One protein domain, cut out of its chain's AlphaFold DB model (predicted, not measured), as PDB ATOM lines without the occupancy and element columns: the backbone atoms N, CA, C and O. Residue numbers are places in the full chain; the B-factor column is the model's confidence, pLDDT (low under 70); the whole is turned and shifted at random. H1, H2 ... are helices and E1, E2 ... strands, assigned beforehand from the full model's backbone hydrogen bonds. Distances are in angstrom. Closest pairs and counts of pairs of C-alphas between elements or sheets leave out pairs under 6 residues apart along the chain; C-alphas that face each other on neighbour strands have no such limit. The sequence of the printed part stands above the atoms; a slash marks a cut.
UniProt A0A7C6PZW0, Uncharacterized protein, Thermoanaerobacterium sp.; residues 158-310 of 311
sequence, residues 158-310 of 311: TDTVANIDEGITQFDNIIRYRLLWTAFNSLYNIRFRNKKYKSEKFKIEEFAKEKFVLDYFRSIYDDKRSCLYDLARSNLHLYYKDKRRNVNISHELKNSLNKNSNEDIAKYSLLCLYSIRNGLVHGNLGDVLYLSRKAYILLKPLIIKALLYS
ATOM      1  N   THR A 158      95.839  12.173  71.454       64.94
ATOM      2  CA  THR A 158      94.490  12.460  71.968       64.94
ATOM      3  C   THR A 158      93.392  11.572  71.393       64.94
ATOM      4  O   THR A 158      92.305  11.501  71.971       64.94
ATOM      5  N   ASP A 159      93.632  10.942  70.248       57.34
ATOM      6  CA  ASP A 159      92.668  10.077  69.573       57.34
ATOM      7  C   ASP A 159      92.880   8.599  69.905       57.34
ATOM      8  O   ASP A 159      91.953   7.809  69.750       57.34
ATOM      9  N   THR A 160      94.044   8.245  70.451       53.09
ATOM     10  CA  THR A 160      94.424   6.865  70.780       53.09
ATOM     11  C   THR A 160      94.222   6.487  72.249       53.09
ATOM     12  O   THR A 160      94.497   5.355  72.624       53.09
ATOM     13  N   VAL A 161      93.716   7.396  73.091       52.97
ATOM     14  CA  VAL A 161      93.495   7.164  74.541       52.97
ATOM     15  C   VAL A 161      92.322   6.203  74.833       52.97
ATOM     16  O   VAL A 161      92.073   5.873  75.983       52.97
ATOM     17  N   ALA A 162      91.566   5.754  73.827       42.72
ATOM     18  CA  ALA A 162      90.405   4.885  74.035       42.72
ATOM     19  C   ALA A 162      90.794   3.406  74.212       42.72
ATOM     20  O   ALA A 162      91.613   2.887  73.454       42.72
ATOM     21  N   ASN A 163      90.131   2.708  75.139       42.50
ATOM     22  CA  ASN A 163      90.173   1.249  75.206       42.50
ATOM     23  C   ASN A 163      89.385   0.663  74.011       42.50
ATOM     24  O   ASN A 163      88.236   1.046  73.784       42.50
ATOM     25  N   ILE A 164      89.997  -0.245  73.241       39.34
ATOM     26  CA  ILE A 164      89.394  -0.876  72.050       39.34
ATOM     27  C   ILE A 164      88.170  -1.730  72.427       39.34
ATOM     28  O   ILE A 164      87.206  -1.777  71.663       39.34
ATOM     29  N   ASP A 165      88.179  -2.327  73.622       35.88
ATOM     30  CA  ASP A 165      87.138  -3.250  74.086       35.88
ATOM     31  C   ASP A 165      86.035  -2.553  74.908       35.88
ATOM     32  O   ASP A 165      84.876  -2.968  74.877       35.88
ATOM     33  N   GLU A 166      86.366  -1.473  75.627       43.69
ATOM     34  CA  GLU A 166      85.447  -0.783  76.558       43.69
ATOM     35  C   GLU A 166      84.994   0.610  76.077       43.69
ATOM     36  O   GLU A 166      84.091   1.220  76.659       43.69
ATOM     37  N   GLY A 167      85.595   1.134  75.005       49.47
ATOM     38  CA  GLY A 167      85.361   2.496  74.531       49.47
ATOM     39  C   GLY A 167      86.003   3.564  75.427       49.47
ATOM     40  O   GLY A 167      86.973   3.322  76.140       49.47
ATOM     41  N   ILE A 168      85.494   4.799  75.356       56.53
ATOM     42  CA  ILE A 168      86.073   5.959  76.057       56.53
ATOM     43  C   ILE A 168      85.481   6.078  77.467       56.53
ATOM     44  O   ILE A 168      84.321   6.470  77.634       56.53
ATOM     45  N   THR A 169      86.302   5.854  78.487       60.09
ATOM     46  CA  THR A 169      85.939   6.016  79.896       60.09
ATOM     47  C   THR A 169      85.877   7.491  80.326       60.09
ATOM     48  O   THR A 169      86.199   8.437  79.595       60.09
ATOM     49  N   GLN A 170      85.416   7.735  81.555       60.81
ATOM     50  CA  GLN A 170      85.380   9.082  82.132       60.81
ATOM     51  C   GLN A 170      86.795   9.658  82.319       60.81
ATOM     52  O   GLN A 170      87.031  10.824  81.998       60.81
ATOM     53  N   PHE A 171      87.753   8.844  82.759       64.75
ATOM     54  CA  PHE A 171      89.138   9.281  82.933       64.75
ATOM     55  C   PHE A 171      89.814   9.587  81.595       64.75
ATOM     56  O   PHE A 171      90.480  10.619  81.479       64.75
ATOM     57  N   ASP A 172      89.518   8.807  80.553       62.97
ATOM     58  CA  ASP A 172      90.045   9.028  79.202       62.97
ATOM     59  C   ASP A 172      89.686  10.418  78.682       62.97
ATOM     60  O   ASP A 172      90.511  11.108  78.098       62.97
ATOM     61  N   ASN A 173      88.476  10.909  78.953       68.50
ATOM     62  CA  ASN A 173      88.064  12.249  78.524       68.50
ATOM     63  C   ASN A 173      88.883  13.375  79.180       68.50
ATOM     64  O   ASN A 173      89.166  14.389  78.536       68.50
ATOM     65  N   ILE A 174      89.275  13.206  80.445       70.12
ATOM     66  CA  ILE A 174      90.126  14.169  81.157       70.12
ATOM     67  C   ILE A 174      91.547  14.118  80.583       70.12
ATOM     68  O   ILE A 174      92.150  15.160  80.321       70.12
ATOM     69  N   ILE A 175      92.067  12.913  80.339       67.25
ATOM     70  CA  ILE A 175      93.407  12.692  79.780       67.25
ATOM     71  C   ILE A 175      93.502  13.250  78.359       67.25
ATOM     72  O   ILE A 175      94.415  14.018  78.062       67.25
ATOM     73  N   ARG A 176      92.516  12.965  77.506       73.38
ATOM     74  CA  ARG A 176      92.433  13.500  76.140       73.38
ATOM     75  C   ARG A 176      92.510  15.018  76.124       73.38
ATOM     76  O   ARG A 176      93.218  15.577  75.292       73.38
ATOM     77  N   TYR A 177      91.828  15.695  77.048       82.50
ATOM     78  CA  TYR A 177      91.915  17.150  77.150       82.50
ATOM     79  C   TYR A 177      93.305  17.633  77.590       82.50
ATOM     80  O   TYR A 177      93.811  18.617  77.054       82.50
ATOM     81  N   ARG A 178      93.959  16.933  78.520       77.44
ATOM     82  CA  ARG A 178      95.324  17.270  78.953       77.44
ATOM     83  C   ARG A 178      96.339  17.114  77.831       77.44
ATOM     84  O   ARG A 178      97.104  18.041  77.596       77.44
ATOM     85  N   LEU A 179      96.304  15.991  77.118       73.81
ATOM     86  CA  LEU A 179      97.163  15.746  75.957       73.81
ATOM     87  C   LEU A 179      96.909  16.779  74.855       73.81
ATOM     88  O   LEU A 179      97.845  17.293  74.246       73.81
ATOM     89  N   LEU A 180      95.647  17.166  74.660       83.69
ATOM     90  CA  LEU A 180      95.287  18.218  73.719       83.69
ATOM     91  C   LEU A 180      95.856  19.580  74.125       83.69
ATOM     92  O   LEU A 180      96.307  20.347  73.276       83.69
ATOM     93  N   TRP A 181      95.849  19.887  75.423       84.31
ATOM     94  CA  TRP A 181      96.495  21.087  75.943       84.31
ATOM     95  C   TRP A 181      98.013  21.042  75.737       84.31
ATOM     96  O   TRP A 181      98.610  22.062  75.408       84.31
ATOM     97  N   THR A 182      98.643  19.873  75.861       77.62
ATOM     98  CA  THR A 182     100.063  19.702  75.525       77.62
ATOM     99  C   THR A 182     100.321  20.007  74.049       77.62
ATOM    100  O   THR A 182     101.202  20.809  73.753       77.62
ATOM    101  N   ALA A 183      99.485  19.501  73.131       76.00
ATOM    102  CA  ALA A 183      99.565  19.862  71.712       76.00
ATOM    103  C   ALA A 183      99.437  21.382  71.493       76.00
ATOM    104  O   ALA A 183     100.183  21.978  70.714       76.00
ATOM    105  N   PHE A 184      98.511  22.028  72.208       83.00
ATOM    106  CA  PHE A 184      98.337  23.480  72.171       83.00
ATOM    107  C   PHE A 184      99.573  24.233  72.682       83.00
ATOM    108  O   PHE A 184      99.982  25.220  72.069       83.00
ATOM    109  N   ASN A 185     100.197  23.754  73.760       80.44
ATOM    110  CA  ASN A 185     101.425  24.321  74.312       80.44
ATOM    111  C   ASN A 185     102.575  24.274  73.308       80.44
ATOM    112  O   ASN A 185     103.221  25.301  73.084       80.44
ATOM    113  N   SER A 186     102.795  23.125  72.667       76.69
ATOM    114  CA  SER A 186     103.799  22.990  71.609       76.69
ATOM    115  C   SER A 186     103.494  23.970  70.468       76.69
ATOM    116  O   SER A 186     104.364  24.742  70.066       76.69
ATOM    117  N   LEU A 187     102.230  24.060  70.034       78.81
ATOM    118  CA  LEU A 187     101.791  24.940  68.946       78.81
ATOM    119  C   LEU A 187     102.102  26.423  69.192       78.81
ATOM    120  O   LEU A 187     102.629  27.097  68.302       78.81
ATOM    121  N   TYR A 188     101.761  26.976  70.356       77.62
ATOM    122  CA  TYR A 188     102.040  28.395  70.583       77.62
ATOM    123  C   TYR A 188     103.498  28.643  71.003       77.62
ATOM    124  O   TYR A 188     104.006  29.732  70.744       77.62
ATOM    125  N   ASN A 189     104.206  27.674  71.607       73.06
ATOM    126  CA  ASN A 189     105.650  27.793  71.872       73.06
ATOM    127  C   ASN A 189     106.436  27.970  70.569       73.06
ATOM    128  O   ASN A 189     107.336  28.806  70.507       73.06
ATOM    129  N   ILE A 190     106.033  27.264  69.512       74.00
ATOM    130  CA  ILE A 190     106.524  27.466  68.146       74.00
ATOM    131  C   ILE A 190     106.267  28.905  67.684       74.00
ATOM    132  O   ILE A 190     107.197  29.617  67.305       74.00
ATOM    133  N   ARG A 191     105.007  29.359  67.747       73.19
ATOM    134  CA  ARG A 191     104.595  30.684  67.241       73.19
ATOM    135  C   ARG A 191     105.221  31.849  68.006       73.19
ATOM    136  O   ARG A 191     105.407  32.935  67.458       73.19
ATOM    137  N   PHE A 192     105.578  31.631  69.267       71.94
ATOM    138  CA  PHE A 192     106.114  32.653  70.159       71.94
ATOM    139  C   PHE A 192     107.561  32.417  70.593       71.94
ATOM    140  O   PHE A 192     108.015  33.072  71.533       71.94
ATOM    141  N   ARG A 193     108.304  31.552  69.892       66.19
ATOM    142  CA  ARG A 193     109.686  31.151  70.219       66.19
ATOM    143  C   ARG A 193     110.634  32.329  70.491       66.19
ATOM    144  O   ARG A 193     111.520  32.221  71.329       66.19
ATOM    145  N   ASN A 194     110.388  33.482  69.862       62.50
ATOM    146  CA  ASN A 194     111.217  34.688  69.981       62.50
ATOM    147  C   ASN A 194     110.605  35.803  70.855       62.50
ATOM    148  O   ASN A 194     111.099  36.930  70.853       62.50
ATOM    149  N   LYS A 195     109.517  35.535  71.591       66.06
ATOM    150  CA  LYS A 195     108.827  36.539  72.415       66.06
ATOM    151  C   LYS A 195     108.914  36.196  73.901       66.06
ATOM    152  O   LYS A 195     108.434  35.160  74.356       66.06
ATOM    153  N   LYS A 196     109.482  37.114  74.692       62.19
ATOM    154  CA  LYS A 196     109.472  37.021  76.158       62.19
ATOM    155  C   LYS A 196     108.140  37.532  76.696       62.19
ATOM    156  O   LYS A 196     107.801  38.702  76.542       62.19
ATOM    157  N   TYR A 197     107.413  36.655  77.375       65.25
ATOM    158  CA  TYR A 197     106.134  36.977  77.998       65.25
ATOM    159  C   TYR A 197     106.206  36.829  79.512       65.25
ATOM    160  O   TYR A 197     106.863  35.933  80.030       65.25
ATOM    161  N   LYS A 198     105.488  37.704  80.226       63.09
ATOM    162  CA  LYS A 198     105.522  37.781  81.697       63.09
ATOM    163  C   LYS A 198     104.808  36.613  82.397       63.09
ATOM    164  O   LYS A 198     105.018  36.406  83.585       63.09
ATOM    165  N   SER A 199     103.926  35.888  81.700       71.06
ATOM    166  CA  SER A 199     103.234  34.692  82.214       71.06
ATOM    167  C   SER A 199     102.576  33.880  81.091       71.06
ATOM    168  O   SER A 199     102.303  34.428  80.024       71.06
ATOM    169  N   GLU A 200     102.260  32.605  81.349       72.12
ATOM    170  CA  GLU A 200     101.524  31.723  80.422       72.12
ATOM    171  C   GLU A 200     100.151  32.301  80.041       72.12
ATOM    172  O   GLU A 200      99.816  32.376  78.865       72.12
ATOM    173  N   LYS A 201      99.405  32.863  81.002       80.38
ATOM    174  CA  LYS A 201      98.136  33.560  80.721       80.38
ATOM    175  C   LYS A 201      98.299  34.709  79.736       80.38
ATOM    176  O   LYS A 201      97.467  34.871  78.857       80.38
ATOM    177  N   PHE A 202      99.371  35.490  79.862       80.94
ATOM    178  CA  PHE A 202      99.625  36.575  78.919       80.94
ATOM    179  C   PHE A 202      99.909  36.030  77.513       80.94
ATOM    180  O   PHE A 202      99.411  36.589  76.545       80.94
ATOM    181  N   LYS A 203     100.626  34.903  77.390       82.44
ATOM    182  CA  LYS A 203     100.803  34.220  76.094       82.44
ATOM    183  C   LYS A 203      99.458  33.833  75.478       82.44
ATOM    184  O   LYS A 203      99.243  34.055  74.295       82.44
ATOM    185  N   ILE A 204      98.545  33.306  76.291       86.62
ATOM    186  CA  ILE A 204      97.203  32.895  75.859       86.62
ATOM    187  C   ILE A 204      96.359  34.100  75.433       86.62
ATOM    188  O   ILE A 204      95.681  34.044  74.411       86.62
ATOM    189  N   GLU A 205      96.421  35.202  76.180       90.25
ATOM    190  CA  GLU A 205      95.736  36.448  75.820       90.25
ATOM    191  C   GLU A 205      96.260  37.038  74.503       90.25
ATOM    192  O   GLU A 205      95.482  37.610  73.746       90.25
ATOM    193  N   GLU A 206      97.551  36.886  74.208       88.94
ATOM    194  CA  GLU A 206      98.137  37.305  72.932       88.94
ATOM    195  C   GLU A 206      97.775  36.350  71.791       88.94
ATOM    196  O   GLU A 206      97.401  36.810  70.715       88.94
ATOM    197  N   PHE A 207      97.794  35.036  72.033       89.25
ATOM    198  CA  PHE A 207      97.321  34.035  71.074       89.25
ATOM    199  C   PHE A 207      95.858  34.276  70.685       89.25
ATOM    200  O   PHE A 207      95.502  34.188  69.515       89.25
ATOM    201  N   ALA A 208      95.009  34.658  71.645       93.38
ATOM    202  CA  ALA A 208      93.596  34.955  71.409       93.38
ATOM    203  C   ALA A 208      93.349  36.063  70.371       93.38
ATOM    204  O   ALA A 208      92.273  36.113  69.777       93.38
ATOM    205  N   LYS A 209      94.332  36.948  70.167       92.38
ATOM    206  CA  LYS A 209      94.261  38.063  69.216       92.38
ATOM    207  C   LYS A 209      94.659  37.662  67.798       92.38
ATOM    208  O   LYS A 209      94.510  38.467  66.882       92.38
ATOM    209  N   GLU A 210      95.196  36.458  67.592       90.94
ATOM    210  CA  GLU A 210      95.580  36.018  66.253       90.94
ATOM    211  C   GLU A 210      94.347  35.922  65.345       90.94
ATOM    212  O   GLU A 210      93.295  35.408  65.733       90.94
ATOM    213  N   LYS A 211      94.481  36.405  64.102       89.38
ATOM    214  CA  LYS A 211      93.364  36.517  63.152       89.38
ATOM    215  C   LYS A 211      92.606  35.199  62.984       89.38
ATOM    216  O   LYS A 211      91.383  35.188  63.053       89.38
ATOM    217  N   PHE A 212      93.314  34.077  62.844       86.31
ATOM    218  CA  PHE A 212      92.669  32.773  62.668       86.31
ATOM    219  C   PHE A 212      91.883  32.316  63.908       86.31
ATOM    220  O   PHE A 212      90.922  31.558  63.766       86.31
ATOM    221  N   VAL A 213      92.276  32.764  65.107       92.19
ATOM    222  CA  VAL A 213      91.580  32.488  66.371       92.19
ATOM    223  C   VAL A 213      90.297  33.307  66.430       92.19
ATOM    224  O   VAL A 213      89.231  32.761  66.707       92.19
ATOM    225  N   LEU A 214      90.367  34.592  66.075       93.50
ATOM    226  CA  LEU A 214      89.183  35.440  65.942       93.50
ATOM    227  C   LEU A 214      88.215  34.878  64.893       93.50
ATOM    228  O   LEU A 214      87.019  34.764  65.156       93.50
ATOM    229  N   ASP A 215      88.731  34.460  63.737       88.62
ATOM    230  CA  ASP A 215      87.941  33.828  62.682       88.62
ATOM    231  C   ASP A 215      87.347  32.500  63.158       88.62
ATOM    232  O   ASP A 215      86.217  32.173  62.814       88.62
ATOM    233  N   TYR A 216      88.091  31.713  63.948       91.69
ATOM    234  CA  TYR A 216      87.588  30.482  64.557       91.69
ATOM    235  C   TYR A 216      86.361  30.760  65.418       91.69
ATOM    236  O   TYR A 216      85.292  30.248  65.094       91.69
ATOM    237  N   PHE A 217      86.493  31.607  66.442       91.25
ATOM    238  CA  PHE A 217      85.410  31.906  67.382       91.25
ATOM    239  C   PHE A 217      84.230  32.642  66.737       91.25
ATOM    240  O   PHE A 217      83.100  32.475  67.190       91.25
ATOM    241  N   ARG A 218      84.452  33.353  65.627       88.75
ATOM    242  CA  ARG A 218      83.373  33.910  64.802       88.75
ATOM    243  C   ARG A 218      82.601  32.840  64.023       88.75
ATOM    244  O   ARG A 218      81.409  33.004  63.788       88.75
ATOM    245  N   SER A 219      83.287  31.778  63.598       86.25
ATOM    246  CA  SER A 219      82.773  30.741  62.686       86.25
ATOM    247  C   SER A 219      82.239  29.478  63.368       86.25
ATOM    248  O   SER A 219      81.833  28.542  62.680       86.25
ATOM    249  N   ILE A 220      82.275  29.393  64.701       84.19
ATOM    250  CA  ILE A 220      81.794  28.195  65.396       84.19
ATOM    251  C   ILE A 220      80.278  28.021  65.199       84.19
ATOM    252  O   ILE A 220      79.496  28.933  65.459       84.19
ATOM    253  N   TYR A 221      79.871  26.831  64.754       71.69
ATOM    254  CA  TYR A 221      78.465  26.428  64.637       71.69
ATOM    255  C   TYR A 221      77.804  26.252  66.013       71.69
ATOM    256  O   TYR A 221      78.501  26.141  67.029       71.69
ATOM    257  N   ASP A 222      76.471  26.174  66.038       73.38
ATOM    258  CA  ASP A 222      75.651  26.123  67.259       73.38
ATOM    259  C   ASP A 222      76.114  25.056  68.265       73.38
ATOM    260  O   ASP A 222      76.250  25.350  69.456       73.38
ATOM    261  N   ASP A 223      76.504  23.869  67.794       65.69
ATOM    262  CA  ASP A 223      76.982  22.776  68.652       65.69
ATOM    263  C   ASP A 223      78.268  23.134  69.419       65.69
ATOM    264  O   ASP A 223      78.417  22.804  70.597       65.69
ATOM    265  N   LYS A 224      79.192  23.879  68.800       82.44
ATOM    266  CA  LYS A 224      80.422  24.368  69.455       82.44
ATOM    267  C   LYS A 224      80.155  25.627  70.274       82.44
ATOM    268  O   LYS A 224      80.761  25.815  71.326       82.44
ATOM    269  N   ARG A 225      79.223  26.473  69.833       85.38
ATOM    270  CA  ARG A 225      78.803  27.672  70.567       85.38
ATOM    271  C   ARG A 225      78.129  27.315  71.893       85.38
ATOM    272  O   ARG A 225      78.362  28.002  72.884       85.38
ATOM    273  N   SER A 226      77.387  26.205  71.947       90.50
ATOM    274  CA  SER A 226      76.829  25.656  73.194       90.50
ATOM    275  C   SER A 226      77.908  25.429  74.263       90.50
ATOM    276  O   SER A 226      77.717  25.797  75.423       90.50
ATOM    277  N   CYS A 227      79.096  24.964  73.855       93.19
ATOM    278  CA  CYS A 227      80.226  24.761  74.756       93.19
ATOM    279  C   CYS A 227      80.706  26.081  75.377       93.19
ATOM    280  O   CYS A 227      81.100  26.094  76.538       93.19
ATOM    281  N   LEU A 228      80.633  27.212  74.661       94.38
ATOM    282  CA  LEU A 228      80.968  28.520  75.238       94.38
ATOM    283  C   LEU A 228      79.987  28.933  76.336       94.38
ATOM    284  O   LEU A 228      80.402  29.483  77.356       94.38
ATOM    285  N   TYR A 229      78.696  28.652  76.151       93.56
ATOM    286  CA  TYR A 229      77.686  28.915  77.177       93.56
ATOM    287  C   TYR A 229      77.876  28.028  78.407       93.56
ATOM    288  O   TYR A 229      77.685  28.503  79.527       93.56
ATOM    289  N   ASP A 230      78.292  26.777  78.215       92.25
ATOM    290  CA  ASP A 230      78.663  25.887  79.315       92.25
ATOM    291  C   ASP A 230      79.833  26.471  80.112       92.25
ATOM    292  O   ASP A 230      79.718  26.679  81.322       92.25
ATOM    293  N   LEU A 231      80.920  26.853  79.432       93.12
ATOM    294  CA  LEU A 231      82.069  27.502  80.070       93.12
ATOM    295  C   LEU A 231      81.663  28.782  80.816       93.12
ATOM    296  O   LEU A 231      82.096  28.999  81.948       93.12
ATOM    297  N   ALA A 232      80.779  29.597  80.238       94.31
ATOM    298  CA  ALA A 232      80.277  30.830  80.847       94.31
ATOM    299  C   ALA A 232      79.449  30.605  82.132       94.31
ATOM    300  O   ALA A 232      79.286  31.526  82.934       94.31
ATOM    301  N   ARG A 233      78.930  29.390  82.352       92.56
ATOM    302  CA  ARG A 233      78.149  29.005  83.545       92.56
ATOM    303  C   ARG A 233      78.973  28.283  84.615       92.56
ATOM    304  O   ARG A 233      78.483  28.089  85.718       92.56
ATOM    305  N   SER A 234      80.219  27.929  84.309       88.88
ATOM    306  CA  SER A 234      81.020  26.976  85.092       88.88
ATOM    307  C   SER A 234      81.802  27.575  86.266       88.88
ATOM    308  O   SER A 234      82.549  26.865  86.928       88.88
ATOM    309  N   ASN A 235      81.650  28.878  86.524       88.06
ATOM    310  CA  ASN A 235      82.306  29.596  87.622       88.06
ATOM    311  C   ASN A 235      83.839  29.387  87.697       88.06
ATOM    312  O   ASN A 235      84.411  29.187  88.765       88.06
ATOM    313  N   LEU A 236      84.508  29.415  86.544       87.50
ATOM    314  CA  LEU A 236      85.949  29.223  86.412       87.50
ATOM    315  C   LEU A 236      86.707  30.476  86.849       87.50
ATOM    316  O   LEU A 236      86.424  31.586  86.388       87.50
ATOM    317  N   HIS A 237      87.720  30.294  87.693       85.44
ATOM    318  CA  HIS A 237      88.527  31.384  88.233       85.44
ATOM    319  C   HIS A 237      90.001  31.273  87.836       85.44
ATOM    320  O   HIS A 237      90.559  30.183  87.711       85.44
ATOM    321  N   LEU A 238      90.650  32.428  87.684       81.88
ATOM    322  CA  LEU A 238      92.103  32.539  87.558       81.88
ATOM    323  C   LEU A 238      92.637  33.637  88.474       81.88
ATOM    324  O   LEU A 238      92.148  34.769  88.463       81.88
ATOM    325  N   TYR A 239      93.704  33.327  89.210       79.19
ATOM    326  CA  TYR A 239      94.421  34.313  90.012       79.19
ATOM    327  C   TYR A 239      95.379  35.134  89.148       79.19
ATOM    328  O   TYR A 239      96.259  34.583  88.481       79.19
ATOM    329  N   TYR A 240      95.242  36.458  89.158       72.62
ATOM    330  CA  TYR A 240      96.129  37.403  88.476       72.62
ATOM    331  C   TYR A 240      97.086  38.049  89.476       72.62
ATOM    332  O   TYR A 240      96.668  38.877  90.281       72.62
ATOM    333  N   LYS A 241      98.375  37.668  89.420       72.19
ATOM    334  CA  LYS A 241      99.432  38.170  90.319       72.19
ATOM    335  C   LYS A 241      99.611  39.688  90.213       72.19
ATOM    336  O   LYS A 241      99.731  40.358  91.231       72.19
ATOM    337  N   ASP A 242      99.582  40.215  88.995       72.88
ATOM    338  CA  ASP A 242      99.663  41.641  88.662       72.88
ATOM    339  C   ASP A 242      98.494  42.446  89.246       72.88
ATOM    340  O   ASP A 242      98.684  43.553  89.737       72.88
ATOM    341  N   LYS A 243      97.293  41.860  89.254       72.44
ATOM    342  CA  LYS A 243      96.073  42.489  89.789       72.44
ATOM    343  C   LYS A 243      95.787  42.119  91.246       72.44
ATOM    344  O   LYS A 243      94.782  42.573  91.783       72.44
ATOM    345  N   ARG A 244      96.614  41.250  91.845       78.19
ATOM    346  CA  ARG A 244      96.432  40.623  93.168       78.19
ATOM    347  C   ARG A 244      94.988  40.178  93.436       78.19
ATOM    348  O   ARG A 244      94.461  40.389  94.525       78.19
ATOM    349  N   ARG A 245      94.324  39.592  92.433       82.38
ATOM    350  CA  ARG A 245      92.906  39.216  92.534       82.38
ATOM    351  C   ARG A 245      92.563  37.947  91.767       82.38
ATOM    352  O   ARG A 245      93.135  37.677  90.709       82.38
ATOM    353  N   ASN A 246      91.566  37.228  92.275       82.50
ATOM    354  CA  ASN A 246      90.869  36.186  91.531       82.50
ATOM    355  C   ASN A 246      89.857  36.826  90.584       82.50
ATOM    356  O   ASN A 246      89.031  37.636  90.998       82.50
ATOM    357  N   VAL A 247      89.933  36.465  89.308       86.69
ATOM    358  CA  VAL A 247      88.985  36.900  88.281       86.69
ATOM    359  C   VAL A 247      88.118  35.708  87.905       86.69
ATOM    360  O   VAL A 247      88.646  34.624  87.667       86.69
ATOM    361  N   ASN A 248      86.801  35.907  87.876       90.56
ATOM    362  CA  ASN A 248      85.844  34.918  87.391       90.56
ATOM    363  C   ASN A 248      85.790  34.977  85.861       90.56
ATOM    364  O   ASN A 248      85.102  35.813  85.283       90.56
ATOM    365  N   ILE A 249      86.550  34.106  85.212       93.75
ATOM    366  CA  ILE A 249      86.693  34.081  83.758       93.75
ATOM    367  C   ILE A 249      85.402  33.605  83.089       93.75
ATOM    368  O   ILE A 249      85.060  34.112  82.024       93.75
ATOM    369  N   SER A 250      84.642  32.711  83.731       94.06
ATOM    370  CA  SER A 250      83.307  32.330  83.251       94.06
ATOM    371  C   SER A 250      82.365  33.530  83.190       94.06
ATOM    372  O   SER A 250      81.644  33.701  82.209       94.06
ATOM    373  N   HIS A 251      82.392  34.396  84.209       95.94
ATOM    374  CA  HIS A 251      81.585  35.614  84.221       95.94
ATOM    375  C   HIS A 251      82.015  36.607  83.133       95.94
ATOM    376  O   HIS A 251      81.162  37.169  82.446       95.94
ATOM    377  N   GLU A 252      83.322  36.788  82.929       97.00
ATOM    378  CA  GLU A 252      83.824  37.619  81.831       97.00
ATOM    379  C   GLU A 252      83.377  37.069  80.468       97.00
ATOM    380  O   GLU A 252      82.799  37.812  79.678       97.00
ATOM    381  N   LEU A 253      83.505  35.755  80.232       96.94
ATOM    382  CA  LEU A 253      83.020  35.110  79.007       96.94
ATOM    383  C   LEU A 253      81.509  35.310  78.812       96.94
ATOM    384  O   LEU A 253      81.067  35.618  77.704       96.94
ATOM    385  N   LYS A 254      80.708  35.191  79.879       97.12
ATOM    386  CA  LYS A 254      79.262  35.467  79.838       97.12
ATOM    387  C   LYS A 254      78.980  36.893  79.361       97.12
ATOM    388  O   LYS A 254      78.131  37.097  78.494       97.12
ATOM    389  N   ASN A 255      79.697  37.873  79.904       97.38
ATOM    390  CA  ASN A 255      79.550  39.273  79.515       97.38
ATOM    391  C   ASN A 255      79.961  39.498  78.055       97.38
ATOM    392  O   ASN A 255      79.284  40.234  77.338       97.38
ATOM    393  N   SER A 256      81.023  38.840  77.596       96.00
ATOM    394  CA  SER A 256      81.497  38.911  76.210       96.00
ATOM    395  C   SER A 256      80.508  38.311  75.217       96.00
ATOM    396  O   SER A 256      80.259  38.915  74.176       96.00
ATOM    397  N   LEU A 257      79.897  37.172  75.561       94.31
ATOM    398  CA  LEU A 257      78.835  36.548  74.769       94.31
ATOM    399  C   LEU A 257      77.611  37.465  74.665       94.31
ATOM    400  O   LEU A 257      77.095  37.657  73.570       94.31
ATOM    401  N   ASN A 258      77.189  38.091  75.770       94.56
ATOM    402  CA  ASN A 258      76.063  39.035  75.769       94.56
ATOM    403  C   ASN A 258      76.340  40.287  74.921       94.56
ATOM    404  O   ASN A 258      75.433  40.822  74.291       94.56
ATOM    405  N   LYS A 259      77.592  40.755  74.906       94.31
ATOM    406  CA  LYS A 259      78.031  41.915  74.115       94.31
ATOM    407  C   LYS A 259      78.376  41.570  72.662       94.31
ATOM    408  O   LYS A 259      78.670  42.482  71.898       94.31
ATOM    409  N   ASN A 260      78.382  40.287  72.288       88.38
ATOM    410  CA  ASN A 260      78.880  39.793  70.997       88.38
ATOM    411  C   ASN A 260      80.294  40.306  70.638       88.38
ATOM    412  O   ASN A 260      80.615  40.517  69.468       88.38
ATOM    413  N   SER A 261      81.158  40.498  71.642       93.19
ATOM    414  CA  SER A 261      82.543  40.946  71.436       93.19
ATOM    415  C   SER A 261      83.415  39.760  71.024       93.19
ATOM    416  O   SER A 261      83.804  38.962  71.870       93.19
ATOM    417  N   ASN A 262      83.711  39.612  69.729       91.19
ATOM    418  CA  ASN A 262      84.455  38.449  69.226       91.19
ATOM    419  C   ASN A 262      85.867  38.329  69.831       91.19
ATOM    420  O   ASN A 262      86.310  37.229  70.147       91.19
ATOM    421  N   GLU A 263      86.550  39.457  70.033       94.69
ATOM    422  CA  GLU A 263      87.874  39.493  70.665       94.69
ATOM    423  C   GLU A 263      87.817  39.023  72.120       94.69
ATOM    424  O   GLU A 263      88.601  38.164  72.532       94.69
ATOM    425  N   ASP A 264      86.850  39.525  72.893       96.19
ATOM    426  CA  ASP A 264      86.700  39.107  74.283       96.19
ATOM    427  C   ASP A 264      86.195  37.662  74.387       96.19
ATOM    428  O   ASP A 264      86.621  36.928  75.276       96.19
ATOM    429  N   ILE A 265      85.328  37.223  73.466       96.00
ATOM    430  CA  ILE A 265      84.889  35.828  73.375       96.00
ATOM    431  C   ILE A 265      86.108  34.934  73.157       96.00
ATOM    432  O   ILE A 265      86.293  33.997  73.929       96.00
ATOM    433  N   ALA A 266      86.969  35.228  72.182       96.25
ATOM    434  CA  ALA A 266      88.179  34.445  71.936       96.25
ATOM    435  C   ALA A 266      89.100  34.415  73.166       96.25
ATOM    436  O   ALA A 266      89.503  33.342  73.628       96.25
ATOM    437  N   LYS A 267      89.365  35.587  73.753       96.75
ATOM    438  CA  LYS A 267      90.203  35.740  74.947       96.75
ATOM    439  C   LYS A 267      89.686  34.928  76.128       96.75
ATOM    440  O   LYS A 267      90.413  34.098  76.675       96.75
ATOM    441  N   TYR A 268      88.451  35.175  76.555       96.69
ATOM    442  CA  TYR A 268      87.921  34.548  77.761       96.69
ATOM    443  C   TYR A 268      87.560  33.079  77.543       96.69
ATOM    444  O   TYR A 268      87.633  32.310  78.499       96.69
ATOM    445  N   SER A 269      87.290  32.653  76.306       96.31
ATOM    446  CA  SER A 269      87.181  31.228  75.974       96.31
ATOM    447  C   SER A 269      88.507  30.517  76.221       96.31
ATOM    448  O   SER A 269      88.541  29.561  76.991       96.31
ATOM    449  N   LEU A 270      89.618  31.007  75.660       95.25
ATOM    450  CA  LEU A 270      90.931  30.389  75.871       95.25
ATOM    451  C   LEU A 270      91.384  30.431  77.336       95.25
ATOM    452  O   LEU A 270      91.978  29.471  77.826       95.25
ATOM    453  N   LEU A 271      91.065  31.503  78.066       92.38
ATOM    454  CA  LEU A 271      91.329  31.573  79.503       92.38
ATOM    455  C   LEU A 271      90.457  30.596  80.312       92.38
ATOM    456  O   LEU A 271      90.930  30.069  81.318       92.38
ATOM    457  N   CYS A 272      89.221  30.308  79.886       92.94
ATOM    458  CA  CYS A 272      88.413  29.240  80.483       92.94
ATOM    459  C   CYS A 272      89.062  27.870  80.250       92.94
ATOM    460  O   CYS A 272      89.207  27.106  81.199       92.94
ATOM    461  N   LEU A 273      89.524  27.582  79.027       93.06
ATOM    462  CA  LEU A 273      90.252  26.341  78.724       93.06
ATOM    463  C   LEU A 273      91.513  26.214  79.602       93.06
ATOM    464  O   LEU A 273      91.727  25.197  80.268       93.06
ATOM    465  N   TYR A 274      92.296  27.288  79.711       88.25
ATOM    466  CA  TYR A 274      93.450  27.341  80.609       88.25
ATOM    467  C   TYR A 274      93.067  27.099  82.075       88.25
ATOM    468  O   TYR A 274      93.760  26.370  82.783       88.25
ATOM    469  N   SER A 275      91.961  27.682  82.543       84.31
ATOM    470  CA  SER A 275      91.446  27.451  83.897       84.31
ATOM    471  C   SER A 275      91.096  25.979  84.118       84.31
ATOM    472  O   SER A 275      91.507  25.427  85.130       84.31
ATOM    473  N   ILE A 276      90.467  25.304  83.147       83.75
ATOM    474  CA  ILE A 276      90.165  23.863  83.226       83.75
ATOM    475  C   ILE A 276      91.451  23.029  83.289       83.75
ATOM    476  O   ILE A 276      91.526  22.081  84.064       83.75
ATOM    477  N   ARG A 277      92.496  23.393  82.529       79.00
ATOM    478  CA  ARG A 277      93.794  22.695  82.591       79.00
ATOM    479  C   ARG A 277      94.448  22.816  83.966       79.00
ATOM    480  O   ARG A 277      95.004  21.845  84.469       79.00
ATOM    481  N   ASN A 278      94.440  24.019  84.539       69.69
ATOM    482  CA  ASN A 278      95.108  24.302  85.814       69.69
ATOM    483  C   ASN A 278      94.232  23.987  87.034       69.69
ATOM    484  O   ASN A 278      94.734  23.939  88.153       69.69
ATOM    485  N   GLY A 279      92.935  23.787  86.825       60.56
ATOM    486  CA  GLY A 279      91.967  23.416  87.840       60.56
ATOM    487  C   GLY A 279      91.940  21.908  88.048       60.56
ATOM    488  O   GLY A 279      91.086  21.217  87.506       60.56
ATOM    489  N   LEU A 280      92.843  21.395  88.880       44.09
ATOM    490  CA  LEU A 280      92.540  20.214  89.687       44.09
ATOM    491  C   LEU A 280      92.296  20.670  91.134       44.09
ATOM    492  O   LEU A 280      93.005  21.539  91.631       44.09
ATOM    493  N   VAL A 281      91.356  20.004  91.814       42.06
ATOM    494  CA  VAL A 281      91.206  19.920  93.288       42.06
ATOM    495  C   VAL A 281      90.257  20.896  94.029       42.06
ATOM    496  O   VAL A 281      90.440  21.090  95.220       42.06
ATOM    497  N   HIS A 282      89.173  21.432  93.439       37.44
ATOM    498  CA  HIS A 282      88.101  22.069  94.259       37.44
ATOM    499  C   HIS A 282      86.640  21.769  93.842       37.44
ATOM    500  O   HIS A 282      85.726  22.392  94.375       37.44
ATOM    501  N   GLY A 283      86.384  20.824  92.928       50.41
ATOM    502  CA  GLY A 283      85.029  20.513  92.433       50.41
ATOM    503  C   GLY A 283      84.744  19.013  92.303       50.41
ATOM    504  O   GLY A 283      85.638  18.190  92.495       50.41
ATOM    505  N   ASN A 284      83.499  18.657  91.972       60.28
ATOM    506  CA  ASN A 284      83.076  17.272  91.747       60.28
ATOM    507  C   ASN A 284      83.721  16.707  90.460       60.28
ATOM    508  O   ASN A 284      83.810  17.403  89.448       60.28
ATOM    509  N   LEU A 285      84.130  15.432  90.477       63.75
ATOM    510  CA  LEU A 285      84.654  14.698  89.316       63.75
ATOM    511  C   LEU A 285      83.736  14.810  88.084       63.75
ATOM    512  O   LEU A 285      84.227  14.932  86.962       63.75
ATOM    513  N   GLY A 286      82.415  14.826  88.296       67.12
ATOM    514  CA  GLY A 286      81.431  15.017  87.226       67.12
ATOM    515  C   GLY A 286      81.598  16.343  86.473       67.12
ATOM    516  O   GLY A 286      81.557  16.360  85.242       67.12
ATOM    517  N   ASP A 287      81.873  17.436  87.189       73.81
ATOM    518  CA  ASP A 287      82.081  18.759  86.589       73.81
ATOM    519  C   ASP A 287      83.406  18.813  85.825       73.81
ATOM    520  O   ASP A 287      83.473  19.329  84.711       73.81
ATOM    521  N   VAL A 288      84.462  18.208  86.378       72.31
ATOM    522  CA  VAL A 288      85.776  18.121  85.717       72.31
ATOM    523  C   VAL A 288      85.675  17.356  84.399       72.31
ATOM    524  O   VAL A 288      86.209  17.800  83.377       72.31
ATOM    525  N   LEU A 289      84.956  16.233  84.402       78.00
ATOM    526  CA  LEU A 289      84.684  15.433  83.212       78.00
ATOM    527  C   LEU A 289      83.908  16.237  82.166       78.00
ATOM    528  O   LEU A 289      84.299  16.289  80.997       78.00
ATOM    529  N   TYR A 290      82.803  16.853  82.590       85.19
ATOM    530  CA  TYR A 290      81.943  17.647  81.723       85.19
ATOM    531  C   TYR A 290      82.736  18.757  81.031       85.19
ATOM    532  O   TYR A 290      82.725  18.871  79.804       85.19
ATOM    533  N   LEU A 291      83.501  19.521  81.809       87.25
ATOM    534  CA  LEU A 291      84.276  20.645  81.305       87.25
ATOM    535  C   LEU A 291      85.435  20.212  80.419       87.25
ATOM    536  O   LEU A 291      85.662  20.844  79.392       87.25
ATOM    537  N   SER A 292      86.107  19.106  80.742       85.31
ATOM    538  CA  SER A 292      87.168  18.550  79.895       85.31
ATOM    539  C   SER A 292      86.643  18.158  78.510       85.31
ATOM    540  O   SER A 292      87.279  18.463  77.503       85.31
ATOM    541  N   ARG A 293      85.436  17.579  78.423       87.00
ATOM    542  CA  ARG A 293      84.788  17.264  77.134       87.00
ATOM    543  C   ARG A 293      84.486  18.519  76.317       87.00
ATOM    544  O   ARG A 293      84.799  18.577  75.129       87.00
ATOM    545  N   LYS A 294      83.901  19.540  76.948       91.50
ATOM    546  CA  LYS A 294      83.585  20.820  76.287       91.50
ATOM    547  C   LYS A 294      84.849  21.537  75.828       91.50
ATOM    548  O   LYS A 294      84.905  22.056  74.714       91.50
ATOM    549  N   ALA A 295      85.884  21.503  76.657       91.12
ATOM    550  CA  ALA A 295      87.175  22.081  76.350       91.12
ATOM    551  C   ALA A 295      87.868  21.359  75.183       91.12
ATOM    552  O   ALA A 295      88.395  22.018  74.290       91.12
ATOM    553  N   TYR A 296      87.778  20.027  75.124       89.88
ATOM    554  CA  TYR A 296      88.271  19.227  74.003       89.88
ATOM    555  C   TYR A 296      87.599  19.605  72.671       89.88
ATOM    556  O   TYR A 296      88.288  19.873  71.684       89.88
ATOM    557  N   ILE A 297      86.261  19.700  72.658       90.75
ATOM    558  CA  ILE A 297      85.460  20.082  71.478       90.75
ATOM    559  C   ILE A 297      85.861  21.463  70.942       90.75
ATOM    560  O   ILE A 297      85.873  21.679  69.728       90.75
ATOM    561  N   LEU A 298      86.193  22.398  71.835       94.06
ATOM    562  CA  LEU A 298      86.593  23.755  71.467       94.06
ATOM    563  C   LEU A 298      88.059  23.850  71.039       94.06
ATOM    564  O   LEU A 298      88.361  24.584  70.099       94.06
ATOM    565  N   LEU A 299      88.965  23.142  71.710       93.25
ATOM    566  CA  LEU A 299      90.402  23.314  71.521       93.25
ATOM    567  C   LEU A 299      90.935  22.551  70.305       93.25
ATOM    568  O   LEU A 299      91.749  23.090  69.559       93.25
ATOM    569  N   LYS A 300      90.456  21.328  70.047       88.75
ATOM    570  CA  LYS A 300      91.017  20.481  68.980       88.75
ATOM    571  C   LYS A 300      90.856  21.104  67.592       88.75
ATOM    572  O   LYS A 300      91.854  21.211  66.879       88.75
ATOM    573  N   PRO A 301      89.664  21.593  67.200       86.44
ATOM    574  CA  PRO A 301      89.500  22.251  65.909       86.44
ATOM    575  C   PRO A 301      90.312  23.544  65.796       86.44
ATOM    576  O   PRO A 301      90.743  23.893  64.699       86.44
ATOM    577  N   LEU A 302      90.539  24.247  66.911       90.62
ATOM    578  CA  LEU A 302      91.365  25.448  66.927       90.62
ATOM    579  C   LEU A 302      92.836  25.126  66.636       90.62
ATOM    580  O   LEU A 302      93.440  25.812  65.817       90.62
ATOM    581  N   ILE A 303      93.394  24.078  67.256       86.69
ATOM    582  CA  ILE A 303      94.766  23.618  66.976       86.69
ATOM    583  C   ILE A 303      94.893  23.217  65.504       86.69
ATOM    584  O   ILE A 303      95.806  23.679  64.826       86.69
ATOM    585  N   ILE A 304      93.950  22.422  64.983       79.00
ATOM    586  CA  ILE A 304      93.944  22.016  63.568       79.00
ATOM    587  C   ILE A 304      93.917  23.249  62.656       79.00
ATOM    588  O   ILE A 304      94.715  23.354  61.729       79.00
ATOM    589  N   LYS A 305      93.049  24.226  62.943       78.31
ATOM    590  CA  LYS A 305      92.976  25.469  62.165       78.31
ATOM    591  C   LYS A 305      94.272  26.277  62.238       78.31
ATOM    592  O   LYS A 305      94.681  26.841  61.230       78.31
ATOM    593  N   ALA A 306      94.925  26.319  63.396       80.31
ATOM    594  CA  ALA A 306      96.202  27.003  63.562       80.31
ATOM    595  C   ALA A 306      97.319  26.366  62.726       80.31
ATOM    596  O   ALA A 306      98.121  27.092  62.147       80.31
ATOM    597  N   LEU A 307      97.349  25.030  62.646       72.69
ATOM    598  CA  LEU A 307      98.295  24.282  61.813       72.69
ATOM    599  C   LEU A 307      98.054  24.537  60.322       72.69
ATOM    600  O   LEU A 307      99.004  24.758  59.581       72.69
ATOM    601  N   LEU A 308      96.789  24.587  59.892       68.50
ATOM    602  CA  LEU A 308      96.425  24.913  58.508       68.50
ATOM    603  C   LEU A 308      96.717  26.374  58.134       68.50
ATOM    604  O   LEU A 308      96.927  26.664  56.966       68.50
ATOM    605  N   TYR A 309      96.729  27.284  59.112       66.25
ATOM    606  CA  TYR A 309      97.067  28.701  58.927       66.25
ATOM    607  C   TYR A 309      98.582  28.977  59.012       66.25
ATOM    608  O   TYR A 309      99.023  30.110  58.835       66.25
ATOM    609  N   SER A 310      99.387  27.975  59.379       53.22
ATOM    610  CA  SER A 310     100.852  28.068  59.438       53.22
ATOM    611  C   SER A 310     101.544  27.767  58.100       53.22
ATOM    612  O   SER A 310     102.756  27.974  58.019       53.22
TER     613      SER A 310
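What this domain is: This is residues 158 to 310 of the 311 residues of an uncharacterized protein of Thermoanaerobacterium sp. (UniProt A0A7C6PZW0). This is a compact cluster of mostly crossed helices with H6 running through its middle: H2, H5 and H7 pack on three sides of it, and H3 lies across its first residues. H1 lies side by side with H7, H4 packs on H5 and H7, and a small strand hairpin, E1 and E2, lies at the edge near the later residues of H6. The printed part has 153 residues, with named elements in the order H1 H2 H3 H4 E1 E2 H5 H6 H7, the two strands antiparallel, and its class is mostly helix. The radius of gyration of the C-alphas is 15.2 A, and they span 46 by 34 by 31 A.

How they stand to each other: Along the printed part come H1, residues 170 to 191, H2, 200 to 207, H3, 211 to 219, H4, 222 to 233, E1, 237 to 240, E2, 245 to 248, H5, 249 to 259, H6, 262 to 278, and H7, 285 to 308. H1 touches H7, the same way at a shallow tilt of 34 degrees, only just short of steep; the closest C-alphas are those of Tyr 177 and Tyr 296, 5.2 A. H2 touches residues 267 to 274 of H6, closest at the C-alphas of Glu 205 and Lys 267, 5.6 A. H3 touches residues 262 to 266 of H6, about perpendicular at 86 degrees, with the C-alphas of Phe 217 and Ala 266 closest at 5.9 A. Residues 228 to 233 of H4 touch H5, with the C-alphas of Ala 232 and Ser 250 closest at 4.1 A. H4 also touches residues 291 to 298 of H7, with the C-alphas of Cys 227 and Lys 294 closest at 5.4 A. E1 and E2 form an antiparallel hairpin, with N 238 and O 247 3.0 A apart and N 247 and O 238 2.9 A apart, within hydrogen-bond range. H5 and H6 form a helical hairpin at 19 degrees, the C-alphas of Leu 253 and Tyr 268 closest at 5.1 A. H6, the hub, touches six helices. Its residues 273 to 276 touch residues 288 to 299 of H7, with the C-alphas of Leu 273 and Ala 295 closest at 5.8 A. H5 and H7 are apart. Every O i to N i+4 pair is within hydrogen-bond range in H2, H3, H5 and H6; the counts are 17 of 18 in H1, 6 of 8 in H4 and 18 of 20 in H7.

Where its parts are: H1 begins at C-alpha 170, (85.380, 9.082, 82.132), and is 32.5 A long. H6 is 24.3 A long. H7 is 34.5 A long, has a kink of 27 degrees near residue 296, and ends at C-alpha 308, (96.425, 24.913, 58.508).

The domain as a whole: The C-alphas farthest apart, of Asp 165 and Lys 243, are 49.2 A apart. The printed part has no cut and no long link. Mean pLDDT of the printed part is 79.2; 36 residues are under 70, among them 158 to 173 and 278 to 286.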